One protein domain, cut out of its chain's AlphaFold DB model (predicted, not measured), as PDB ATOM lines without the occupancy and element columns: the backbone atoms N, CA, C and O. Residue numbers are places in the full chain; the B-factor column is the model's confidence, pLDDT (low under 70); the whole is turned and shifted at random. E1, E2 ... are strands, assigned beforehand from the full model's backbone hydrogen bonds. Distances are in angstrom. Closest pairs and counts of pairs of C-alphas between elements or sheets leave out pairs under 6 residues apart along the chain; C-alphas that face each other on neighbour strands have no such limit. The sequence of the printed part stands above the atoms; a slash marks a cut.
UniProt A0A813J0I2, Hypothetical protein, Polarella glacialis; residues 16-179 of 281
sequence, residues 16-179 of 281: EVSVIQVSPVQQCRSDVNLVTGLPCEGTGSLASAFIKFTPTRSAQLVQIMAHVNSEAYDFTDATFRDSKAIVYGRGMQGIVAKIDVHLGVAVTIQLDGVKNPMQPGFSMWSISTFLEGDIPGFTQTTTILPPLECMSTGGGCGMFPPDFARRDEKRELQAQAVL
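Overview. This is residues 16 to 179 of the 281 residues of the protein "Hypothetical protein" of Polarella glacialis (UniProt A0A813J0I2). Two twisted antiparallel sheets form a sandwich, E4 E5 E3 E7 E8 face to face with E1 E2 E6, their strands crossed at 40 degrees. Long loops, residues 23 to 45 and 131 to 165, reach towards opposite ends of the longest axis, and residues 139 to 146 stick out. The printed part has 164 residues with eight named strands, E1 to E8 along the chain, and no named helix; the class is all strand, though under half of the residues are in named elements. It is compact, with a radius of gyration of the C-alphas of 16.0 A and spans of 56 by 32 by 28 A.

Along the chain. E1, residues 16 to 22, begins at C-alpha 16 (43.411, 25.099, -26.742). E2 is residues 46 to 54, 26.7 A long; E3 59 to 68, 27.5 A; E4 86 to 91; E5 94 to 101; E6 107 to 115; E7 121 to 130, 29.2 A. E8, residues 166 to 178, 28.5 A, bends by 51 degrees at residue 175 and ends at C-alpha 178 (52.623, 5.466, -34.268).

Arrangement. In the larger sheet, E3 and E7 are antiparallel, with N 63 and O 128 2.8 A apart, within hydrogen-bond range. E7 and E8 form a hairpin, with N 127 and O 170 at 2.8 A. In the smaller sheet, E2 is the inner strand: N 20 and O 50 of the hairpin E1 and E2 are 2.9 A apart, and N 51 of E2 and O 109 of E6 2.8 A. Between the sheets, the closest C-alphas of E1 and E8, Val 19 and Ala 175, are 6.0 A apart. E4 and E6 are apart.

Size, cuts and confidence. The farthest C-alphas, Val 35 and Thr 142, are 56.4 A apart. The printed part has no cut. The links E1 to E2, E3 to E4 and E7 to E8 are long. Residues 29 to 38, 83 and 136 to 154 have pLDDT under 70.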
ATOM      1  N   GLU A  16      41.936  25.164 -26.685       92.88
ATOM      2  CA  GLU A  16      43.411  25.099 -26.742       92.88
ATOM      3  C   GLU A  16      43.994  23.708 -26.429       92.88
ATOM      4  O   GLU A  16      44.994  23.574 -25.723       92.88
ATOM      5  N   VAL A  17      43.341  22.659 -26.937       94.75
ATOM      6  CA  VAL A  17      43.749  21.277 -26.674       94.75
ATOM      7  C   VAL A  17      44.956  20.905 -27.528       94.75
ATOM      8  O   VAL A  17      44.929  21.045 -28.749       94.75
ATOM      9  N   SER A  18      45.994  20.377 -26.890       95.06
ATOM     10  CA  SER A  18      47.165  19.816 -27.558       95.06
ATOM     11  C   SER A  18      47.642  18.559 -26.847       95.06
ATOM     12  O   SER A  18      47.718  18.539 -25.616       95.06
ATOM     13  N   VAL A  19      48.030  17.551 -27.622       93.25
ATOM     14  CA  VAL A  19      48.668  16.325 -27.133       93.25
ATOM     15  C   VAL A  19      50.002  16.169 -27.843       93.25
ATOM     16  O   VAL A  19      50.060  16.233 -29.071       93.25
ATOM     17  N   ILE A  20      51.076  15.996 -27.076       90.00
ATOM     18  CA  ILE A  20      52.438  15.843 -27.588       90.00
ATOM     19  C   ILE A  20      53.070  14.620 -26.930       90.00
ATOM     20  O   ILE A  20      53.153  14.562 -25.705       90.00
ATOM     21  N   GLN A  21      53.535  13.653 -27.721       81.94
ATOM     22  CA  GLN A  21      54.356  12.566 -27.196       81.94
ATOM     23  C   GLN A  21      55.703  13.099 -26.704       81.94
ATOM     24  O   GLN A  21      56.360  13.905 -27.362       81.94
ATOM     25  N   VAL A  22      56.102  12.642 -25.526       83.81
ATOM     26  CA  VAL A  22      57.373  12.978 -24.884       83.81
ATOM     27  C   VAL A  22      58.090  11.692 -24.501       83.81
ATOM     28  O   VAL A  22      57.463  10.645 -24.339       83.81
ATOM     29  N   SER A  23      59.412  11.753 -24.348       73.12
ATOM     30  CA  SER A  23      60.178  10.576 -23.948       73.12
ATOM     31  C   SER A  23      59.771  10.126 -22.530       73.12
ATOM     32  O   SER A  23      59.817  10.943 -21.600       73.12
ATOM     33  N   PRO A  24      59.375   8.855 -22.333       71.62
ATOM     34  CA  PRO A  24      59.110   8.311 -21.006       71.62
ATOM     35  C   PRO A  24      60.375   8.303 -20.146       71.62
ATOM     36  O   PRO A  24      61.497   8.238 -20.642       71.62
ATOM     37  N   VAL A  25      60.181   8.327 -18.824       70.75
ATOM     38  CA  VAL A  25      61.261   8.046 -17.854       70.75
ATOM     39  C   VAL A  25      61.628   6.561 -17.852       70.75
ATOM     40  O   VAL A  25      62.770   6.200 -17.580       70.75
ATOM     41  N   GLN A  26      60.662   5.699 -18.160       70.81
ATOM     42  CA  GLN A  26      60.877   4.266 -18.311       70.81
ATOM     43  C   GLN A  26      61.438   3.952 -19.698       70.81
ATOM     44  O   GLN A  26      61.201   4.680 -20.661       70.81
ATOM     45  N   GLN A  27      62.164   2.842 -19.815       74.50
ATOM     46  CA  GLN A  27      62.662   2.383 -21.105       74.50
ATOM     47  C   GLN A  27      61.474   2.058 -22.028       74.50
ATOM     48  O   GLN A  27      60.623   1.245 -21.675       74.50
ATOM     49  N   CYS A  28      61.422   2.675 -23.216       76.81
ATOM     50  CA  CYS A  28      60.308   2.505 -24.163       76.81
ATOM     51  C   CYS A  28      60.109   1.041 -24.588       76.81
ATOM     52  O   CYS A  28      58.985   0.618 -24.858       76.81
ATOM     53  N   ARG A  29      61.201   0.263 -24.622       69.00
ATOM     54  CA  ARG A  29      61.236  -1.197 -24.802       69.00
ATOM     55  C   ARG A  29      62.487  -1.784 -24.162       69.00
ATOM     56  O   ARG A  29      63.540  -1.159 -24.255       69.00
ATOM     57  N   SER A  30      62.398  -2.997 -23.619       59.41
ATOM     58  CA  SER A  30      63.549  -3.754 -23.102       59.41
ATOM     59  C   SER A  30      64.577  -4.109 -24.184       59.41
ATOM     60  O   SER A  30      65.772  -4.074 -23.905       59.41
ATOM     61  N   ASP A  31      64.129  -4.377 -25.419       54.75
ATOM     62  CA  ASP A  31      64.924  -5.107 -26.417       54.75
ATOM     63  C   ASP A  31      64.985  -4.427 -27.797       54.75
ATOM     64  O   ASP A  31      64.506  -5.002 -28.768       54.75
ATOM     65  N   VAL A  32      65.550  -3.219 -27.955       50.06
ATOM     66  CA  VAL A  32      65.837  -2.709 -29.319       50.06
ATOM     67  C   VAL A  32      67.059  -1.791 -29.394       50.06
ATOM     68  O   VAL A  32      67.095  -0.717 -28.795       50.06
ATOM     69  N   ASN A  33      68.012  -2.188 -30.241       44.31
ATOM     70  CA  ASN A  33      69.076  -1.340 -30.777       44.31
ATOM     71  C   ASN A  33      68.483  -0.337 -31.786       44.31
ATOM     72  O   ASN A  33      67.887  -0.718 -32.792       44.31
ATOM     73  N   LEU A  34      68.635   0.949 -31.472       47.44
ATOM     74  CA  LEU A  34      68.065   2.112 -32.155       47.44
ATOM     75  C   LEU A  34      68.504   2.214 -33.627       47.44
ATOM     76  O   LEU A  34      69.628   2.620 -33.908       47.44
ATOM     77  N   VAL A  35      67.599   1.934 -34.569       46.41
ATOM     78  CA  VAL A  35      67.799   2.275 -35.994       46.41
ATOM     79  C   VAL A  35      67.166   3.628 -36.340       46.41
ATOM     80  O   VAL A  35      67.734   4.383 -37.122       46.41
ATOM     81  N   THR A  36      66.022   3.975 -35.739       52.81
ATOM     82  CA  THR A  36      65.226   5.162 -36.119       52.81
ATOM     83  C   THR A  36      65.392   6.367 -35.193       52.81
ATOM     84  O   THR A  36      64.836   7.421 -35.475       52.81
ATOM     85  N   GLY A  37      66.102   6.231 -34.065       59.25
ATOM     86  CA  GLY A  37      66.174   7.283 -33.037       59.25
ATOM     87  C   GLY A  37      64.833   7.605 -32.349       59.25
ATOM     88  O   GLY A  37      64.801   8.484 -31.495       59.25
ATOM     89  N   LEU A  38      63.760   6.880 -32.693       68.00
ATOM     90  CA  LEU A  38      62.374   7.076 -32.248       68.00
ATOM     91  C   LEU A  38      61.806   5.767 -31.651       68.00
ATOM     92  O   LEU A  38      60.951   5.112 -32.255       68.00
ATOM     93  N   PRO A  39      62.346   5.284 -30.515       70.31
ATOM     94  CA  PRO A  39      61.979   3.981 -29.953       70.31
ATOM     95  C   PRO A  39      60.616   3.974 -29.239       70.31
ATOM     96  O   PRO A  39      60.101   2.894 -28.939       70.31
ATOM     97  N   CYS A  40      60.052   5.146 -28.943       78.50
ATOM     98  CA  CYS A  40      58.855   5.323 -28.111       78.50
ATOM     99  C   CYS A  40      57.591   5.540 -28.950       78.50
ATOM    100  O   CYS A  40      56.474   5.408 -28.457       78.50
ATOM    101  N   GLU A  41      57.778   5.823 -30.233       79.62
ATOM    102  CA  GLU A  41      56.760   6.021 -31.252       79.62
ATOM    103  C   GLU A  41      56.355   4.694 -31.910       79.62
ATOM    104  O   GLU A  41      55.383   4.642 -32.653       79.62
ATOM    105  N   GLY A  42      57.088   3.603 -31.665       78.50
ATOM    106  CA  GLY A  42      56.846   2.321 -32.322       78.50
ATOM    107  C   GLY A  42      55.616   1.569 -31.795       78.50
ATOM    108  O   GLY A  42      55.264   1.649 -30.622       78.50
ATOM    109  N   THR A  43      55.005   0.728 -32.620       83.56
ATOM    110  CA  THR A  43      53.902  -0.157 -32.204       83.56
ATOM    111  C   THR A  43      54.290  -1.061 -31.029       83.56
ATOM    112  O   THR A  43      55.321  -1.740 -31.085       83.56
ATOM    113  N   GLY A  44      53.502  -1.076 -29.954       81.69
ATOM    114  CA  GLY A  44      53.783  -1.861 -28.747       81.69
ATOM    115  C   GLY A  44      54.853  -1.303 -27.796       81.69
ATOM    116  O   GLY A  44      55.084  -1.923 -26.757       81.69
ATOM    117  N   SER A  45      55.502  -0.167 -28.096       83.75
ATOM    118  CA  SER A  45      56.389   0.493 -27.123       83.75
ATOM    119  C   SER A  45      55.605   1.232 -26.048       83.75
ATOM    120  O   SER A  45      54.471   1.661 -26.267       83.75
ATOM    121  N   LEU A  46      56.247   1.434 -24.900       87.94
ATOM    122  CA  LEU A  46      55.795   2.395 -23.908       87.94
ATOM    123  C   LEU A  46      56.105   3.813 -24.387       87.94
ATOM    124  O   LEU A  46      57.209   4.113 -24.844       87.94
ATOM    125  N   ALA A  47      55.113   4.676 -24.254       88.00
ATOM    126  CA  ALA A  47      55.138   6.076 -24.611       88.00
ATOM    127  C   ALA A  47      54.740   6.936 -23.407       88.00
ATOM    128  O   ALA A  47      54.237   6.467 -22.377       88.00
ATOM    129  N   SER A  48      54.980   8.233 -23.534       90.31
ATOM    130  CA  SER A  48      54.468   9.242 -22.613       90.31
ATOM    131  C   SER A  48      53.852  10.379 -23.400       90.31
ATOM    132  O   SER A  48      54.263  10.659 -24.524       90.31
ATOM    133  N   ALA A  49      52.838  11.010 -22.824       91.62
ATOM    134  CA  ALA A  49      52.088  12.078 -23.460       91.62
ATOM    135  C   ALA A  49      51.995  13.279 -22.524       91.62
ATOM    136  O   ALA A  49      51.662  13.155 -21.346       91.62
ATOM    137  N   PHE A  50      52.277  14.454 -23.073       92.94
ATOM    138  CA  PHE A  50      52.009  15.740 -22.459       92.94
ATOM    139  C   PHE A  50      50.728  16.310 -23.065       92.94
ATOM    140  O   PHE A  50      50.641  16.542 -24.273       92.94
ATOM    141  N   ILE A  51      49.726  16.519 -22.223       94.94
ATOM    142  CA  ILE A  51      48.388  16.952 -22.607       94.94
ATOM    143  C   ILE A  51      48.161  18.329 -22.005       94.94
ATOM    144  O   ILE A  51      48.325  18.521 -20.802       94.94
ATOM    145  N   LYS A  52      47.759  19.290 -22.832       95.94
ATOM    146  CA  LYS A  52      47.360  20.629 -22.399       95.94
ATOM    147  C   LYS A  52      45.968  20.932 -22.930       95.94
ATOM    148  O   LYS A  52      45.683  20.618 -24.080       95.94
ATOM    149  N   PHE A  53      45.118  21.527 -22.103       96.31
ATOM    150  CA  PHE A  53      43.791  21.994 -22.503       96.31
ATOM    151  C   PHE A  53      43.287  23.083 -21.556       96.31
ATOM    152  O   PHE A  53      43.780  23.220 -20.439       96.31
ATOM    153  N   THR A  54      42.264  23.819 -21.978       96.94
ATOM    154  CA  THR A  54      41.565  24.814 -21.161       96.94
ATOM    155  C   THR A  54      40.078  24.444 -21.097       96.94
ATOM    156  O   THR A  54      39.408  24.438 -22.133       96.94
ATOM    157  N   PRO A  55      39.534  24.108 -19.913       95.44
ATOM    158  CA  PRO A  55      38.152  23.673 -19.777       95.44
ATOM    159  C   PRO A  55      37.177  24.848 -19.889       95.44
ATOM    160  O   PRO A  55      37.477  25.978 -19.484       95.44
ATOM    161  N   THR A  56      35.978  24.574 -20.404       95.12
ATOM    162  CA  THR A  56      34.888  25.562 -20.492       95.12
ATOM    163  C   THR A  56      33.863  25.416 -19.377       95.12
ATOM    164  O   THR A  56      32.933  26.220 -19.279       95.12
ATOM    165  N   ARG A  57      34.046  24.420 -18.503       93.50
ATOM    166  CA  ARG A  57      33.312  24.211 -17.257       93.50
ATOM    167  C   ARG A  57      34.241  23.630 -16.195       93.50
ATOM    168  O   ARG A  57      35.171  22.892 -16.491       93.50
ATOM    169  N   SER A  58      33.968  23.936 -14.929       94.06
ATOM    170  CA  SER A  58      34.688  23.295 -13.825       94.06
ATOM    171  C   SER A  58      34.271  21.825 -13.666       94.06
ATOM    172  O   SER A  58      33.089  21.488 -13.830       94.06
ATOM    173  N   ALA A  59      35.240  20.981 -13.317       94.50
ATOM    174  CA  ALA A  59      35.121  19.528 -13.174       94.50
ATOM    175  C   ALA A  59      36.181  18.994 -12.187       94.50
ATOM    176  O   ALA A  59      37.108  19.723 -11.837       94.50
ATOM    177  N   GLN A  60      36.040  17.745 -11.734       93.62
ATOM    178  CA  GLN A  60      36.981  17.100 -10.794       93.62
ATOM    179  C   GLN A  60      37.664  15.859 -11.368       93.62
ATOM    180  O   GLN A  60      38.604  15.332 -10.771       93.62
ATOM    181  N   LEU A  61      37.179  15.363 -12.508       93.81
ATOM    182  CA  LEU A  61      37.737  14.195 -13.171       93.81
ATOM    183  C   LEU A  61      38.057  14.521 -14.627       93.81
ATOM    184  O   LEU A  61      37.297  15.227 -15.295       93.81
ATOM    185  N   VAL A  62      39.160  13.968 -15.125       95.75
ATOM    186  CA  VAL A  62      39.600  14.093 -16.519       95.75
ATOM    187  C   VAL A  62      39.873  12.698 -17.065       95.75
ATOM    188  O   VAL A  62      40.790  12.027 -16.604       95.75
ATOM    189  N   GLN A  63      39.091  12.252 -18.042       95.88
ATOM    190  CA  GLN A  63      39.333  11.010 -18.772       95.88
ATOM    191  C   GLN A  63      40.165  11.293 -20.018       95.88
ATOM    192  O   GLN A  63      39.884  12.230 -20.765       95.88
ATOM    193  N   ILE A  64      41.151  10.436 -20.255       96.62
ATOM    194  CA  ILE A  64      41.996  10.433 -21.441       96.62
ATOM    195  C   ILE A  64      41.869   9.061 -22.095       96.62
ATOM    196  O   ILE A  64      42.030   8.032 -21.438       96.62
ATOM    197  N   MET A  65      41.586   9.061 -23.390       96.50
ATOM    198  CA  MET A  65      41.535   7.873 -24.236       96.50
ATOM    199  C   MET A  65      42.354   8.134 -25.493       96.50
ATOM    200  O   MET A  65      42.427   9.271 -25.963       96.50
ATOM    201  N   ALA A  66      42.943   7.084 -26.056       95.88
ATOM    202  CA  ALA A  66      43.658   7.178 -27.318       95.88
ATOM    203  C   ALA A  66      43.523   5.889 -28.117       95.88
ATOM    204  O   ALA A  66      43.444   4.798 -27.547       95.88
ATOM    205  N   HIS A  67      43.536   6.015 -29.438       94.88
ATOM    206  CA  HIS A  67      43.545   4.882 -30.357       94.88
ATOM    207  C   HIS A  67      44.297   5.217 -31.645       94.88
ATOM    208  O   HIS A  67      44.586   6.379 -31.932       94.88
ATOM    209  N   VAL A  68      44.638   4.180 -32.403       92.81
ATOM    210  CA  VAL A  68      45.025   4.272 -33.811       92.81
ATOM    211  C   VAL A  68      44.026   3.429 -34.592       92.81
ATOM    212  O   VAL A  68      43.924   2.221 -34.380       92.81
ATOM    213  N   ASN A  69      43.293   4.057 -35.510       90.38
ATOM    214  CA  ASN A  69      42.203   3.437 -36.269       90.38
ATOM    215  C   ASN A  69      41.112   2.824 -35.367       90.38
ATOM    216  O   ASN A  69      40.190   3.521 -34.963       90.38
ATOM    217  N   SER A  70      41.177   1.520 -35.091       87.81
ATOM    218  CA  SER A  70      40.238   0.810 -34.209       87.81
ATOM    219  C   SER A  70      40.920   0.158 -33.007       87.81
ATOM    220  O   SER A  70      40.248  -0.485 -32.203       87.81
ATOM    221  N   GLU A  71      42.245   0.276 -32.891       91.94
ATOM    222  CA  GLU A  71      43.020  -0.321 -31.808       91.94
ATOM    223  C   GLU A  71      43.355   0.738 -30.752       91.94
ATOM    224  O   GLU A  71      44.010   1.744 -31.034       91.94
ATOM    225  N   ALA A  72      42.880   0.520 -29.526       93.81
ATOM    226  CA  ALA A  72      43.137   1.416 -28.408       93.81
ATOM    227  C   ALA A  72      44.588   1.310 -27.924       93.81
ATOM    228  O   ALA A  72      45.203   0.244 -27.960       93.81
ATOM    229  N   TYR A  73      45.107   2.421 -27.414       94.19
ATOM    230  CA  TYR A  73      46.287   2.402 -26.558       94.19
ATOM    231  C   TYR A  73      45.959   1.678 -25.258       94.19
ATOM    232  O   TYR A  73      44.861   1.834 -24.729       94.19
ATOM    233  N   ASP A  74      46.931   0.969 -24.695       93.50
ATOM    234  CA  ASP A  74      46.759   0.301 -23.409       93.50
ATOM    235  C   ASP A  74      47.294   1.184 -22.268       93.50
ATOM    236  O   ASP A  74      48.480   1.521 -22.212       93.50
ATOM    237  N   PHE A  75      46.392   1.579 -21.363       93.44
ATOM    238  CA  PHE A  75      46.677   2.434 -20.206       93.44
ATOM    239  C   PHE A  75      46.756   1.645 -18.891       93.44
ATOM    240  O   PHE A  75      46.761   2.243 -17.815       93.44
ATOM    241  N   THR A  76      46.805   0.311 -18.945       90.44
ATOM    242  CA  THR A  76      46.792  -0.572 -17.765       90.44
ATOM    243  C   THR A  76      47.917  -0.270 -16.778       90.44
ATOM    244  O   THR A  76      47.704  -0.356 -15.571       90.44
ATOM    245  N   ASP A  77      49.079   0.153 -17.276       87.94
ATOM    246  CA  ASP A  77      50.239   0.522 -16.457       87.94
ATOM    247  C   ASP A  77      50.503   2.034 -16.450       87.94
ATOM    248  O   ASP A  77      51.517   2.498 -15.924       87.94
ATOM    249  N   ALA A  78      49.579   2.818 -17.010       90.19
ATOM    250  CA  ALA A  78      49.771   4.245 -17.146       90.19
ATOM    251  C   ALA A  78      49.615   4.976 -15.802       90.19
ATOM    252  O   ALA A  78      48.812   4.603 -14.933       90.19
ATOM    253  N   THR A  79      50.405   6.035 -15.634       90.12
ATOM    254  CA  THR A  79      50.471   6.839 -14.407       90.12
ATOM    255  C   THR A  79      50.602   8.322 -14.729       90.12
ATOM    256  O   THR A  79      51.176   8.704 -15.749       90.12
ATOM    257  N   PHE A  80      50.070   9.173 -13.855       90.31
ATOM    258  CA  PHE A  80      50.266  10.614 -13.959       90.31
ATOM    259  C   PHE A  80      51.551  11.022 -13.250       90.31
ATOM    260  O   PHE A  80      51.805  10.600 -12.123       90.31
ATOM    261  N   ARG A  81      52.354  11.864 -13.903       85.00
ATOM    262  CA  ARG A  81      53.568  12.427 -13.295       85.00
ATOM    263  C   ARG A  81      53.278  13.680 -12.463       85.00
ATOM    264  O   ARG A  81      54.067  14.034 -11.591       85.00
ATOM    265  N   ASP A  82      52.171  14.368 -12.739       75.56
ATOM    266  CA  ASP A  82      51.770  15.552 -11.978       75.56
ATOM    267  C   ASP A  82      51.333  15.152 -10.560       75.56
ATOM    268  O   ASP A  82      50.436  14.329 -10.394       75.56
ATOM    269  N   SER A  83      51.927  15.773  -9.537       64.69
ATOM    270  CA  SER A  83      51.578  15.536  -8.131       64.69
ATOM    271  C   SER A  83      50.145  15.942  -7.777       64.69
ATOM    272  O   SER A  83      49.652  15.562  -6.715       64.69
ATOM    273  N   LYS A  84      49.472  16.708  -8.641       82.31
ATOM    274  CA  LYS A  84      48.072  17.115  -8.469       82.31
ATOM    275  C   LYS A  84      47.066  16.146  -9.084       82.31
ATOM    276  O   LYS A  84      45.885  16.251  -8.769       82.31
ATOM    277  N   ALA A  85      47.503  15.243  -9.962       87.69
ATOM    278  CA  ALA A  85      46.634  14.286 -10.633       87.69
ATOM    279  C   ALA A  85      46.783  12.901  -9.997       87.69
ATOM    280  O   ALA A  85      47.845  12.286 -10.053       87.69
ATOM    281  N   ILE A  86      45.697  12.390  -9.421       87.94
ATOM    282  CA  ILE A  86      45.657  11.044  -8.839       87.94
ATOM    283  C   ILE A  86      44.941  10.114  -9.816       87.94
ATOM    284  O   ILE A  86      43.962  10.508 -10.446       87.94
ATOM    285  N   VAL A  87      45.405   8.872  -9.962       89.50
ATOM    286  CA  VAL A  87      44.703   7.887 -10.796       89.50
ATOM    287  C   VAL A  87      43.375   7.525 -10.124       89.50
ATOM    288  O   VAL A  87      43.353   6.932  -9.050       89.50
ATOM    289  N   TYR A  88      42.265   7.886 -10.763       88.62
ATOM    290  CA  TYR A  88      40.909   7.542 -10.329       88.62
ATOM    291  C   TYR A  88      40.430   6.218 -10.933       88.62
ATOM    292  O   TYR A  88      39.711   5.456 -10.292       88.62
ATOM    293  N   GLY A  89      40.849   5.933 -12.164       88.81
ATOM    294  CA  GLY A  89      40.579   4.682 -12.862       88.81
ATOM    295  C   GLY A  89      41.500   4.517 -14.063       88.81
ATOM    296  O   GLY A  89      41.940   5.509 -14.637       88.81
ATOM    297  N   ARG A  90      41.824   3.280 -14.442       91.56
ATOM    298  CA  ARG A  90      42.608   2.980 -15.651       91.56
ATOM    299  C   ARG A  90      42.305   1.591 -16.192       91.56
ATOM    300  O   ARG A  90      41.876   0.710 -15.449       91.56
ATOM    301  N   GLY A  91      42.582   1.385 -17.473       90.31
ATOM    302  CA  GLY A  91      42.497   0.085 -18.130       90.31
ATOM    303  C   GLY A  91      42.918   0.162 -19.595       90.31
ATOM    304  O   GLY A  91      43.496   1.147 -20.035       90.31
ATOM    305  N   MET A  92      42.569  -0.850 -20.385       90.31
ATOM    306  CA  MET A  92      43.004  -0.959 -21.786       90.31
ATOM    307  C   MET A  92      42.458   0.113 -22.743       90.31
ATOM    308  O   MET A  92      42.825   0.109 -23.906       90.31
ATOM    309  N   GLN A  93      41.526   0.968 -22.319       89.44
ATOM    310  CA  GLN A  93      40.864   1.936 -23.210       89.44
ATOM    311  C   GLN A  93      41.036   3.390 -22.769       89.44
ATOM    312  O   GLN A  93      40.654   4.304 -23.495       89.44
ATOM    313  N   GLY A  94      41.593   3.619 -21.582       93.81
ATOM    314  CA  GLY A  94      41.790   4.964 -21.076       93.81
ATOM    315  C   GLY A  94      42.237   5.007 -19.628       93.81
ATOM    316  O   GLY A  94      42.350   3.990 -18.941       93.81
ATOM    317  N   ILE A  95      42.448   6.228 -19.163       94.06
ATOM    318  CA  ILE A  95      42.807   6.563 -17.790       94.06
ATOM    319  C   ILE A  95      42.000   7.779 -17.340       94.06
ATOM    320  O   ILE A  95      41.679   8.655 -18.139       94.06
ATOM    321  N   VAL A  96      41.664   7.834 -16.058       93.81
ATOM    322  CA  VAL A  96      40.918   8.917 -15.427       93.81
ATOM    323  C   VAL A  96      41.786   9.520 -14.334       93.81
ATOM    324  O   VAL A  96      42.185   8.825 -13.399       93.81
ATOM    325  N   ALA A  97      42.077  10.812 -14.446       93.06
ATOM    326  CA  ALA A  97      42.686  11.606 -13.390       93.06
ATOM    327  C   ALA A  97      41.603  12.171 -12.473       93.06
ATOM    328  O   ALA A  97      40.625  12.735 -12.960       93.06
ATOM    329  N   LYS A  98      41.821  12.101 -11.161       91.69
ATOM    330  CA  LYS A  98      41.182  12.975 -10.182       91.69
ATOM    331  C   LYS A  98      42.043  14.220 -10.022       91.69
ATOM    332  O   LYS A  98      43.163  14.136  -9.517       91.69
ATOM    333  N   ILE A  99      41.526  15.339 -10.515       92.12
ATOM    334  CA  ILE A  99      42.167  16.651 -10.497       92.12
ATOM    335  C   ILE A  99      41.095  17.733 -10.645       92.12
ATOM    336  O   ILE A  99      40.269  17.688 -11.559       92.12
ATOM    337  N   ASP A 100      41.119  18.722  -9.756       93.31
ATOM    338  CA  ASP A 100      40.220  19.868  -9.848       93.31
ATOM    339  C   ASP A 100      40.634  20.766 -11.016       93.31
ATOM    340  O   ASP A 100      41.726  21.340 -11.032       93.31
ATOM    341  N   VAL A 101      39.744  20.902 -11.999       94.00
ATOM    342  CA  VAL A 101      39.924  21.798 -13.140       94.00
ATOM    343  C   VAL A 101      38.938  22.956 -13.049       94.00
ATOM    344  O   VAL A 101      37.740  22.779 -12.812       94.00
ATOM    345  N   HIS A 102      39.450  24.172 -13.227       95.00
ATOM    346  CA  HIS A 102      38.668  25.399 -13.115       95.00
ATOM    347  C   HIS A 102      38.404  26.003 -14.489       95.00
ATOM    348  O   HIS A 102      39.300  26.071 -15.328       95.00
ATOM    349  N   LEU A 103      37.178  26.490 -14.685       95.06
ATOM    350  CA  LEU A 103      36.753  27.225 -15.876       95.06
ATOM    351  C   LEU A 103      37.815  28.227 -16.365       95.06
ATOM    352  O   LEU A 103      38.198  29.131 -15.624       95.06
ATOM    353  N   GLY A 104      38.222  28.105 -17.631       93.38
ATOM    354  CA  GLY A 104      39.117  29.055 -18.295       93.38
ATOM    355  C   GLY A 104      40.580  28.999 -17.838       93.38
ATOM    356  O   GLY A 104      41.387  29.787 -18.326       93.38
ATOM    357  N   VAL A 105      40.939  28.087 -16.930       95.69
ATOM    358  CA  VAL A 105      42.312  27.914 -16.445       95.69
ATOM    359  C   VAL A 105      42.971  26.764 -17.194       95.69
ATOM    360  O   VAL A 105      42.481  25.641 -17.153       95.69
ATOM    361  N   ALA A 106      44.092  27.035 -17.864       94.44
ATOM    362  CA  ALA A 106      44.837  26.005 -18.578       94.44
ATOM    363  C   ALA A 106      45.328  24.903 -17.624       94.44
ATOM    364  O   ALA A 106      45.899  25.178 -16.567       94.44
ATOM    365  N   VAL A 107      45.136  23.657 -18.041       93.75
ATOM    366  CA  VAL A 107      45.523  22.438 -17.334       93.75
ATOM    367  C   VAL A 107      46.585  21.725 -18.157       93.75
ATOM    368  O   VAL A 107      46.485  21.644 -19.382       93.75
ATOM    369  N   THR A 108      47.604  21.203 -17.480       93.75
ATOM    370  CA  THR A 108      48.660  20.387 -18.082       93.75
ATOM    371  C   THR A 108      48.747  19.063 -17.349       93.75
ATOM    372  O   THR A 108      48.899  19.060 -16.133       93.75
ATOM    373  N   ILE A 109      48.681  17.954 -18.077       93.19
ATOM    374  CA  ILE A 109      48.773  16.603 -17.530       93.19
ATOM    375  C   ILE A 109      49.873  15.874 -18.284       93.19
ATOM    376  O   ILE A 109      49.848  15.800 -19.512       93.19
ATOM    377  N   GLN A 110      50.824  15.314 -17.544       92.88
ATOM    378  CA  GLN A 110      51.791  14.383 -18.102       92.88
ATOM    379  C   GLN A 110      51.432  12.956 -17.699       92.88
ATOM    380  O   GLN A 110      51.254  12.659 -16.515       92.88
ATOM    381  N   LEU A 111      51.352  12.098 -18.707       91.50
ATOM    382  CA  LEU A 111      51.019  10.691 -18.613       91.50
ATOM    383  C   LEU A 111      52.225   9.861 -19.051       91.50
ATOM    384  O   LEU A 111      52.754  10.086 -20.137       91.50
ATOM    385  N   ASP A 112      52.619   8.889 -18.236       90.56
ATOM    386  CA  ASP A 112      53.685   7.938 -18.543       90.56
ATOM    387  C   ASP A 112      53.150   6.502 -18.559       90.56
ATOM    388  O   ASP A 112      52.111   6.224 -17.964       90.56
ATOM    389  N   GLY A 113      53.880   5.580 -19.196       88.12
ATOM    390  CA  GLY A 113      53.560   4.147 -19.165       88.12
ATOM    391  C   GLY A 113      52.376   3.745 -20.046       88.12
ATOM    392  O   GLY A 113      51.738   2.730 -19.784       88.12
ATOM    393  N   VAL A 114      52.060   4.530 -21.081       90.88
ATOM    394  CA  VAL A 114      51.010   4.180 -22.048       90.88
ATOM    395  C   VAL A 114      51.612   3.298 -23.126       90.88
ATOM    396  O   VAL A 114      52.606   3.682 -23.735       90.88
ATOM    397  N   LYS A 115      51.021   2.144 -23.407       90.94
ATOM    398  CA  LYS A 115      51.513   1.261 -24.462       90.94
ATOM    399  C   LYS A 115      50.833   1.580 -25.793       90.94
ATOM    400  O   LYS A 115      49.605   1.586 -25.888       90.94
ATOM    401  N   ASN A 116      51.646   1.834 -26.817       90.38
ATOM    402  CA  ASN A 116      51.173   2.051 -28.182       90.38
ATOM    403  C   ASN A 116      50.463   0.790 -28.714       90.38
ATOM    404  O   ASN A 116      50.921  -0.322 -28.422       90.38
ATOM    405  N   PRO A 117      49.416   0.939 -29.544       90.38
ATOM    406  CA  PRO A 117      48.773  -0.188 -30.216       90.38
ATOM    407  C   PRO A 117      49.749  -0.927 -31.144       90.38
ATOM    408  O   PRO A 117      50.823  -0.416 -31.488       90.38
ATOM    409  N   MET A 118      49.387  -2.142 -31.553       84.00
ATOM    410  CA  MET A 118      50.165  -2.930 -32.511       84.00
ATOM    411  C   MET A 118      49.974  -2.459 -33.958       84.00
ATOM    412  O   MET A 118      50.794  -2.781 -34.821       84.00
ATOM    413  N   GLN A 119      48.932  -1.669 -34.221       84.69
ATOM    414  CA  GLN A 119      48.670  -1.051 -35.511       84.69
ATOM    415  C   GLN A 119      49.365   0.318 -35.663       84.69
ATOM    416  O   GLN A 119      49.179   1.205 -34.826       84.69
ATOM    417  N   PRO A 120      50.130   0.539 -36.751       84.62
ATOM    418  CA  PRO A 120      50.691   1.848 -37.056       84.62
ATOM    419  C   PRO A 120      49.653   2.795 -37.669       84.62
ATOM    420  O   PRO A 120      48.666   2.366 -38.273       84.62
ATOM    421  N   GLY A 121      49.898   4.098 -37.558       86.94
ATOM    422  CA  GLY A 121      49.007   5.139 -38.075       86.94
ATOM    423  C   GLY A 121      49.065   6.417 -37.247       86.94
ATOM    424  O   GLY A 121      49.932   6.573 -36.396       86.94
ATOM    425  N   PHE A 122      48.146   7.351 -37.486       89.38
ATOM    426  CA  PHE A 122      48.037   8.549 -36.653       89.38
ATOM    427  C   PHE A 122      47.192   8.267 -35.415       89.38
ATOM    428  O   PHE A 122      46.118   7.675 -35.504       89.38
ATOM    429  N   SER A 123      47.693   8.702 -34.263       92.94
ATOM    430  CA  SER A 123      46.983   8.583 -32.997       92.94
ATOM    431  C   SER A 123      45.874   9.617 -32.884       92.94
ATOM    432  O   SER A 123      46.063  10.790 -33.216       92.94
ATOM    433  N   MET A 124      44.730   9.167 -32.389       96.06
ATOM    434  CA  MET A 124      43.543   9.967 -32.144       96.06
ATOM    435  C   MET A 124      43.268   9.970 -30.646       96.06
ATOM    436  O   MET A 124      43.106   8.914 -30.033       96.06
ATOM    437  N   TRP A 125      43.243  11.158 -30.048       96.25
ATOM    438  CA  TRP A 125      43.120  11.342 -28.606       96.25
ATOM    439  C   TRP A 125      41.791  11.991 -28.252       96.25
ATOM    440  O   TRP A 125      41.376  12.970 -28.871       96.25
ATOM    441  N   SER A 126      41.143  11.464 -27.221       96.50
ATOM    442  CA  SER A 126      39.920  12.028 -26.665       96.50
ATOM    443  C   SER A 126      40.141  12.410 -25.206       96.50
ATOM    444  O   SER A 126      40.603  11.595 -24.409       96.50
ATOM    445  N   ILE A 127      39.819  13.658 -24.866       96.88
ATOM    446  CA  ILE A 127      39.914  14.212 -23.516       96.88
ATOM    447  C   ILE A 127      38.520  14.668 -23.104       96.88
ATOM    448  O   ILE A 127      37.907  15.471 -23.804       96.88
ATOM    449  N   SER A 128      38.043  14.193 -21.961       96.69
ATOM    450  CA  SER A 128      36.712  14.515 -21.440       96.69
ATOM    451  C   SER A 128      36.800  14.883 -19.966       96.69
ATOM    452  O   SER A 128      37.537  14.247 -19.216       96.69
ATOM    453  N   THR A 129      36.046  15.887 -19.528       96.12
ATOM    454  CA  THR A 129      35.974  16.286 -18.115       96.12
ATOM    455  C   THR A 129      34.636  15.883 -17.505       96.12
ATOM    456  O   THR A 129      33.620  15.860 -18.200       96.12
ATOM    457  N   PHE A 130      34.615  15.555 -16.210       93.94
ATOM    458  CA  PHE A 130      33.413  15.081 -15.517       93.94
ATOM    459  C   PHE A 130      33.266  15.700 -14.130       93.94
ATOM    460  O   PHE A 130      34.253  16.012 -13.452       93.94
ATOM    461  N   LEU A 131      32.013  15.849 -13.701       89.44
ATOM    462  CA  LEU A 131      31.691  16.236 -12.334       89.44
ATOM    463  C   LEU A 131      31.571  14.976 -11.468       89.44
ATOM    464  O   LEU A 131      30.730  14.123 -11.738       89.44
ATOM    465  N   GLU A 132      32.379  14.859 -10.415       84.50
ATOM    466  CA  GLU A 132      32.376  13.664  -9.546       84.50
ATOM    467  C   GLU A 132      31.013  13.469  -8.853       84.50
ATOM    468  O   GLU A 132      30.536  12.346  -8.714       84.50
ATOM    469  N   GLY A 133      30.342  14.567  -8.489       76.75
ATOM    470  CA  GLY A 133      29.030  14.541  -7.832       76.75
ATOM    471  C   GLY A 133      27.874  14.023  -8.696       76.75
ATOM    472  O   GLY A 133      26.835  13.673  -8.142       76.75
ATOM    473  N   ASP A 134      28.053  13.942 -10.017       78.31
ATOM    474  CA  ASP A 134      27.030  13.440 -10.939       78.31
ATOM    475  C   ASP A 134      27.140  11.914 -11.144       78.31
ATOM    476  O   ASP A 134      26.326  11.328 -11.848       78.31
ATOM    477  N   ILE A 135      28.115  11.231 -10.530       75.38
ATOM    478  CA  ILE A 135      28.351   9.790 -10.718       75.38
ATOM    479  C   ILE A 135      27.510   8.961  -9.714       75.38
ATOM    480  O   ILE A 135      27.705   9.081  -8.501       75.38
ATOM    481  N   PRO A 136      26.589   8.077 -10.161       65.19
ATOM    482  CA  PRO A 136      25.750   7.275  -9.271       65.19
ATOM    483  C   PRO A 136      26.577   6.298  -8.438       65.19
ATOM    484  O   PRO A 136      27.494   5.658  -8.945       65.19
ATOM    485  N   GLY A 137      26.215   6.146  -7.163       60.00
ATOM    486  CA  GLY A 137      26.969   5.325  -6.209       60.00
ATOM    487  C   GLY A 137      28.038   6.101  -5.438       60.00
ATOM    488  O   GLY A 137      28.567   5.579  -4.460       60.00
ATOM    489  N   PHE A 138      28.283   7.369  -5.788       56.28
ATOM    490  CA  PHE A 138      29.036   8.298  -4.952       56.28
ATOM    491  C   PHE A 138      28.137   8.820  -3.819       56.28
ATOM    492  O   PHE A 138      27.749   9.986  -3.759       56.28
ATOM    493  N   THR A 139      27.740   7.938  -2.899       43.97
ATOM    494  CA  THR A 139      27.268   8.404  -1.594       43.97
ATOM    495  C   THR A 139      28.398   9.231  -0.992       43.97
ATOM    496  O   THR A 139      29.530   8.748  -0.910       43.97
ATOM    497  N   GLN A 140      28.110  10.466  -0.566       44.34
ATOM    498  CA  GLN A 140      28.957  11.206   0.371       44.34
ATOM    499  C   GLN A 140      28.998  10.410   1.678       44.34
ATOM    500  O   GLN A 140      28.282  10.684   2.638       44.34
ATOM    501  N   THR A 141      29.748   9.319   1.669       43.38
ATOM    502  CA  THR A 141      29.811   8.398   2.782       43.38
ATOM    503  C   THR A 141      30.768   9.051   3.760       43.38
ATOM    504  O   THR A 141      31.960   9.161   3.496       43.38
ATOM    505  N   THR A 142      30.255   9.498   4.901       43.84
ATOM    506  CA  THR A 142      31.054   9.993   6.036       43.84
ATOM    507  C   THR A 142      31.901   8.891   6.692       43.84
ATOM    508  O   THR A 142      32.482   9.097   7.754       43.84
ATOM    509  N   THR A 143      31.957   7.703   6.086       39.16
ATOM    510  CA  THR A 143      32.739   6.558   6.536       39.16
ATOM    511  C   THR A 143      34.095   6.588   5.841       39.16
ATOM    512  O   THR A 143      34.191   6.489   4.622       39.16
ATOM    513  N   ILE A 144      35.137   6.744   6.652       38.91
ATOM    514  CA  ILE A 144      36.546   6.917   6.290       38.91
ATOM    515  C   ILE A 144      37.128   5.587   5.781       38.91
ATOM    516  O   ILE A 144      37.960   4.962   6.431       38.91
ATOM    517  N   LEU A 145      36.667   5.118   4.628       37.00
ATOM    518  CA  LEU A 145      37.434   4.193   3.808       37.00
ATOM    519  C   LEU A 145      37.465   4.785   2.402       37.00
ATOM    520  O   LEU A 145      36.426   4.780   1.738       37.00
ATOM    521  N   PRO A 146      38.604   5.362   1.968       42.53
ATOM    522  CA  PRO A 146      38.713   5.852   0.605       42.53
ATOM    523  C   PRO A 146      38.387   4.687  -0.340       42.53
ATOM    524  O   PRO A 146      38.808   3.558  -0.055       42.53
ATOM    525  N   PRO A 147      37.618   4.910  -1.427       51.97
ATOM    526  CA  PRO A 147      37.564   3.931  -2.506       51.97
ATOM    527  C   PRO A 147      39.013   3.573  -2.819       51.97
ATOM    528  O   PRO A 147      39.807   4.491  -3.011       51.97
ATOM    529  N   LEU A 148      39.355   2.282  -2.713       51.69
ATOM    530  CA  LEU A 148      40.730   1.784  -2.789       51.69
ATOM    531  C   LEU A 148      41.417   2.490  -3.958       51.69
ATOM    532  O   LEU A 148      41.058   2.235  -5.110       51.69
ATOM    533  N   GLU A 149      42.293   3.452  -3.653       57.81
ATOM    534  CA  GLU A 149      42.918   4.272  -4.683       57.81
ATOM    535  C   GLU A 149      43.580   3.318  -5.672       57.81
ATOM    536  O   GLU A 149      44.155   2.299  -5.269       57.81
ATOM    537  N   CYS A 150      43.449   3.605  -6.969       65.50
ATOM    538  CA  CYS A 150      44.176   2.851  -7.977       65.50
ATOM    539  C   CYS A 150      45.639   2.774  -7.539       65.50
ATOM    540  O   CYS A 150      46.277   3.812  -7.353       65.50
ATOM    541  N   MET A 151      46.156   1.556  -7.337       60.78
ATOM    542  CA  MET A 151      47.549   1.380  -6.937       60.78
ATOM    543  C   MET A 151      48.430   2.144  -7.924       60.78
ATOM    544  O   MET A 151      48.224   2.069  -9.139       60.78
ATOM    545  N   SER A 152      49.414   2.885  -7.416       57.12
ATOM    546  CA  SER A 152      50.302   3.705  -8.248       57.12
ATOM    547  C   SER A 152      51.075   2.886  -9.289       57.12
ATOM    548  O   SER A 152      51.607   3.461 -10.231       57.12
ATOM    549  N   THR A 153      51.081   1.554  -9.188       57.00
ATOM    550  CA  THR A 153      51.695   0.634 -10.150       57.00
ATOM    551  C   THR A 153      50.795  -0.569 -10.465       57.00
ATOM    552  O   THR A 153      50.261  -1.207  -9.559       57.00
ATOM    553  N   GLY A 154      50.666  -0.888 -11.759       66.19
ATOM    554  CA  GLY A 154      50.136  -2.153 -12.285       66.19
ATOM    555  C   GLY A 154      48.609  -2.316 -12.340       66.19
ATOM    556  O   GLY A 154      47.909  -2.117 -11.347       66.19
ATOM    557  N   GLY A 155      48.099  -2.767 -13.489       78.44
ATOM    558  CA  GLY A 155      46.759  -3.356 -13.627       78.44
ATOM    559  C   GLY A 155      45.585  -2.372 -13.719       78.44
ATOM    560  O   GLY A 155      45.629  -1.249 -13.213       78.44
ATOM    561  N   GLY A 156      44.498  -2.819 -14.360       82.88
ATOM    562  CA  GLY A 156      43.253  -2.058 -14.459       82.88
ATOM    563  C   GLY A 156      42.577  -1.911 -13.097       82.88
ATOM    564  O   GLY A 156      42.536  -2.857 -12.311       82.88
ATOM    565  N   CYS A 157      42.062  -0.722 -12.804       86.19
ATOM    566  CA  CYS A 157      41.500  -0.395 -11.495       86.19
ATOM    567  C   CYS A 157      40.554   0.808 -11.567       86.19
ATOM    568  O   CYS A 157      40.468   1.495 -12.588       86.19
ATOM    569  N   GLY A 158      39.880   1.074 -10.447       83.62
ATOM    570  CA  GLY A 158      39.002   2.226 -10.288       83.62
ATOM    571  C   GLY A 158      37.750   2.147 -11.155       83.62
ATOM    572  O   GLY A 158      37.294   1.062 -11.517       83.62
ATOM    573  N   MET A 159      37.172   3.305 -11.467       82.19
ATOM    574  CA  MET A 159      35.950   3.391 -12.262       82.19
ATOM    575  C   MET A 159      36.040   4.477 -13.330       82.19
ATOM    576  O   MET A 159      36.738   5.479 -13.170       82.19
ATOM    577  N   PHE A 160      35.306   4.275 -14.420       87.06
ATOM    578  CA  PHE A 160      35.180   5.251 -15.495       87.06
ATOM    579  C   PHE A 160      33.871   6.029 -15.327       87.06
ATOM    580  O   PHE A 160      32.823   5.400 -15.139       87.06
ATOM    581  N   PRO A 161      33.908   7.373 -15.368       87.69
ATOM    582  CA  PRO A 161      32.705   8.185 -15.300       87.69
ATOM    583  C   PRO A 161      31.714   7.828 -16.417       87.69
ATOM    584  O   PRO A 161      32.132   7.615 -17.557       87.69
ATOM    585  N   PRO A 162      30.408   7.772 -16.120       86.19
ATOM    586  CA  PRO A 162      29.396   7.553 -17.136       86.19
ATOM    587  C   PRO A 162      29.205   8.802 -18.006       86.19
ATOM    588  O   PRO A 162      29.437   9.932 -17.573       86.19
ATOM    589  N   ASP A 163      28.704   8.598 -19.222       85.12
ATOM    590  CA  ASP A 163      28.591   9.650 -20.238       85.12
ATOM    591  C   ASP A 163      27.765  10.868 -19.807       85.12
ATOM    592  O   ASP A 163      28.131  11.991 -20.136       85.12
ATOM    593  N   PHE A 164      26.704  10.677 -19.021       82.94
ATOM    594  CA  PHE A 164      25.841  11.776 -18.571       82.94
ATOM    595  C   PHE A 164      26.486  12.683 -17.508       82.94
ATOM    596  O   PHE A 164      25.941  13.736 -17.194       82.94
ATOM    597  N   ALA A 165      27.623  12.287 -16.923       85.88
ATOM    598  CA  ALA A 165      28.388  13.132 -16.002       85.88
ATOM    599  C   ALA A 165      29.399  14.033 -16.742       85.88
ATOM    600  O   ALA A 165      30.165  14.767 -16.103       85.88
ATOM    601  N   ARG A 166      29.454  13.952 -18.083       90.31
ATOM    602  CA  ARG A 166      30.427  14.666 -18.914       90.31
ATOM    603  C   ARG A 166      30.123  16.164 -18.956       90.31
ATOM    604  O   ARG A 166      28.976  16.598 -19.026       90.31
ATOM    605  N   ARG A 167      31.175  16.979 -18.887       92.12
ATOM    606  CA  ARG A 167      31.088  18.442 -18.755       92.12
ATOM    607  C   ARG A 167      31.625  19.154 -19.979       92.12
ATOM    608  O   ARG A 167      30.896  19.978 -20.516       92.12
ATOM    609  N   ASP A 168      32.842  18.820 -20.391       92.62
ATOM    610  CA  ASP A 168      33.486  19.293 -21.614       92.62
ATOM    611  C   ASP A 168      34.163  18.111 -22.321       92.62
ATOM    612  O   ASP A 168      34.532  17.126 -21.671       92.62
ATOM    613  N   GLU A 169      34.385  18.214 -23.630       94.62
ATOM    614  CA  GLU A 169      35.163  17.211 -24.357       94.62
ATOM    615  C   GLU A 169      35.954  17.769 -25.541       94.62
ATOM    616  O   GLU A 169      35.612  18.774 -26.155       94.62
ATOM    617  N   LYS A 170      37.025  17.072 -25.902       96.12
ATOM    618  CA  LYS A 170      37.611  17.114 -27.235       96.12
ATOM    619  C   LYS A 170      37.791  15.682 -27.687       96.12
ATOM    620  O   LYS A 170      38.552  14.946 -27.069       96.12
ATOM    621  N   ARG A 171      37.074  15.292 -28.734       93.81
ATOM    622  CA  ARG A 171      37.128  13.943 -29.300       93.81
ATOM    623  C   ARG A 171      38.016  13.913 -30.528       93.81
ATOM    624  O   ARG A 171      38.060  14.898 -31.265       93.81
ATOM    625  N   GLU A 172      38.649  12.766 -30.752       93.44
ATOM    626  CA  GLU A 172      39.327  12.451 -32.014       93.44
ATOM    627  C   GLU A 172      40.351  13.529 -32.428       93.44
ATOM    628  O   GLU A 172      40.450  13.921 -33.591       93.44
ATOM    629  N   LEU A 173      41.111  14.053 -31.461       94.81
ATOM    630  CA  LEU A 173      42.208  14.971 -31.736       94.81
ATOM    631  C   LEU A 173      43.386  14.180 -32.301       94.81
ATOM    632  O   LEU A 173      44.042  13.428 -31.578       94.81
ATOM    633  N   GLN A 174      43.671  14.377 -33.584       94.31
ATOM    634  CA  GLN A 174      44.852  13.802 -34.210       94.31
ATOM    635  C   GLN A 174      46.128  14.370 -33.571       94.31
ATOM    636  O   GLN A 174      46.287  15.588 -33.468       94.31
ATOM    637  N   ALA A 175      47.041  13.488 -33.167       90.12
ATOM    638  CA  ALA A 175      48.309  13.842 -32.541       90.12
ATOM    639  C   ALA A 175      49.497  13.289 -33.353       90.12
ATOM    640  O   ALA A 175      49.727  13.718 -34.485       90.12
ATOM    641  N   GLN A 176      50.278  12.364 -32.793       85.06
ATOM    642  CA  GLN A 176      51.510  11.851 -33.404       85.06
ATOM    643  C   GLN A 176      51.284  10.556 -34.189       85.06
ATOM    644  O   GLN A 176      50.288   9.858 -33.984       85.06
ATOM    645  N   ALA A 177      52.229  10.232 -35.074       84.75
ATOM    646  CA  ALA A 177      52.263   8.955 -35.774       84.75
ATOM    647  C   ALA A 177      52.837   7.852 -34.872       84.75
ATOM    648  O   ALA A 177      53.939   7.990 -34.345       84.75
ATOM    649  N   VAL A 178      52.108   6.746 -34.751       84.62
ATOM    650  CA  VAL A 178      52.623   5.466 -34.268       84.62
ATOM    651  C   VAL A 178      53.282   4.759 -35.441       84.62
ATOM    652  O   VAL A 178      52.639   4.427 -36.441       84.62
ATOM    653  N   LEU A 179      54.586   4.552 -35.322       80.31
ATOM    654  CA  LEU A 179      55.410   3.953 -36.354       80.31
ATOM    655  C   LEU A 179      55.289   2.437 -36.306       80.31
ATOM    656  O   LEU A 179      55.344   1.826 -35.238       80.31
TER     657      LEU A 179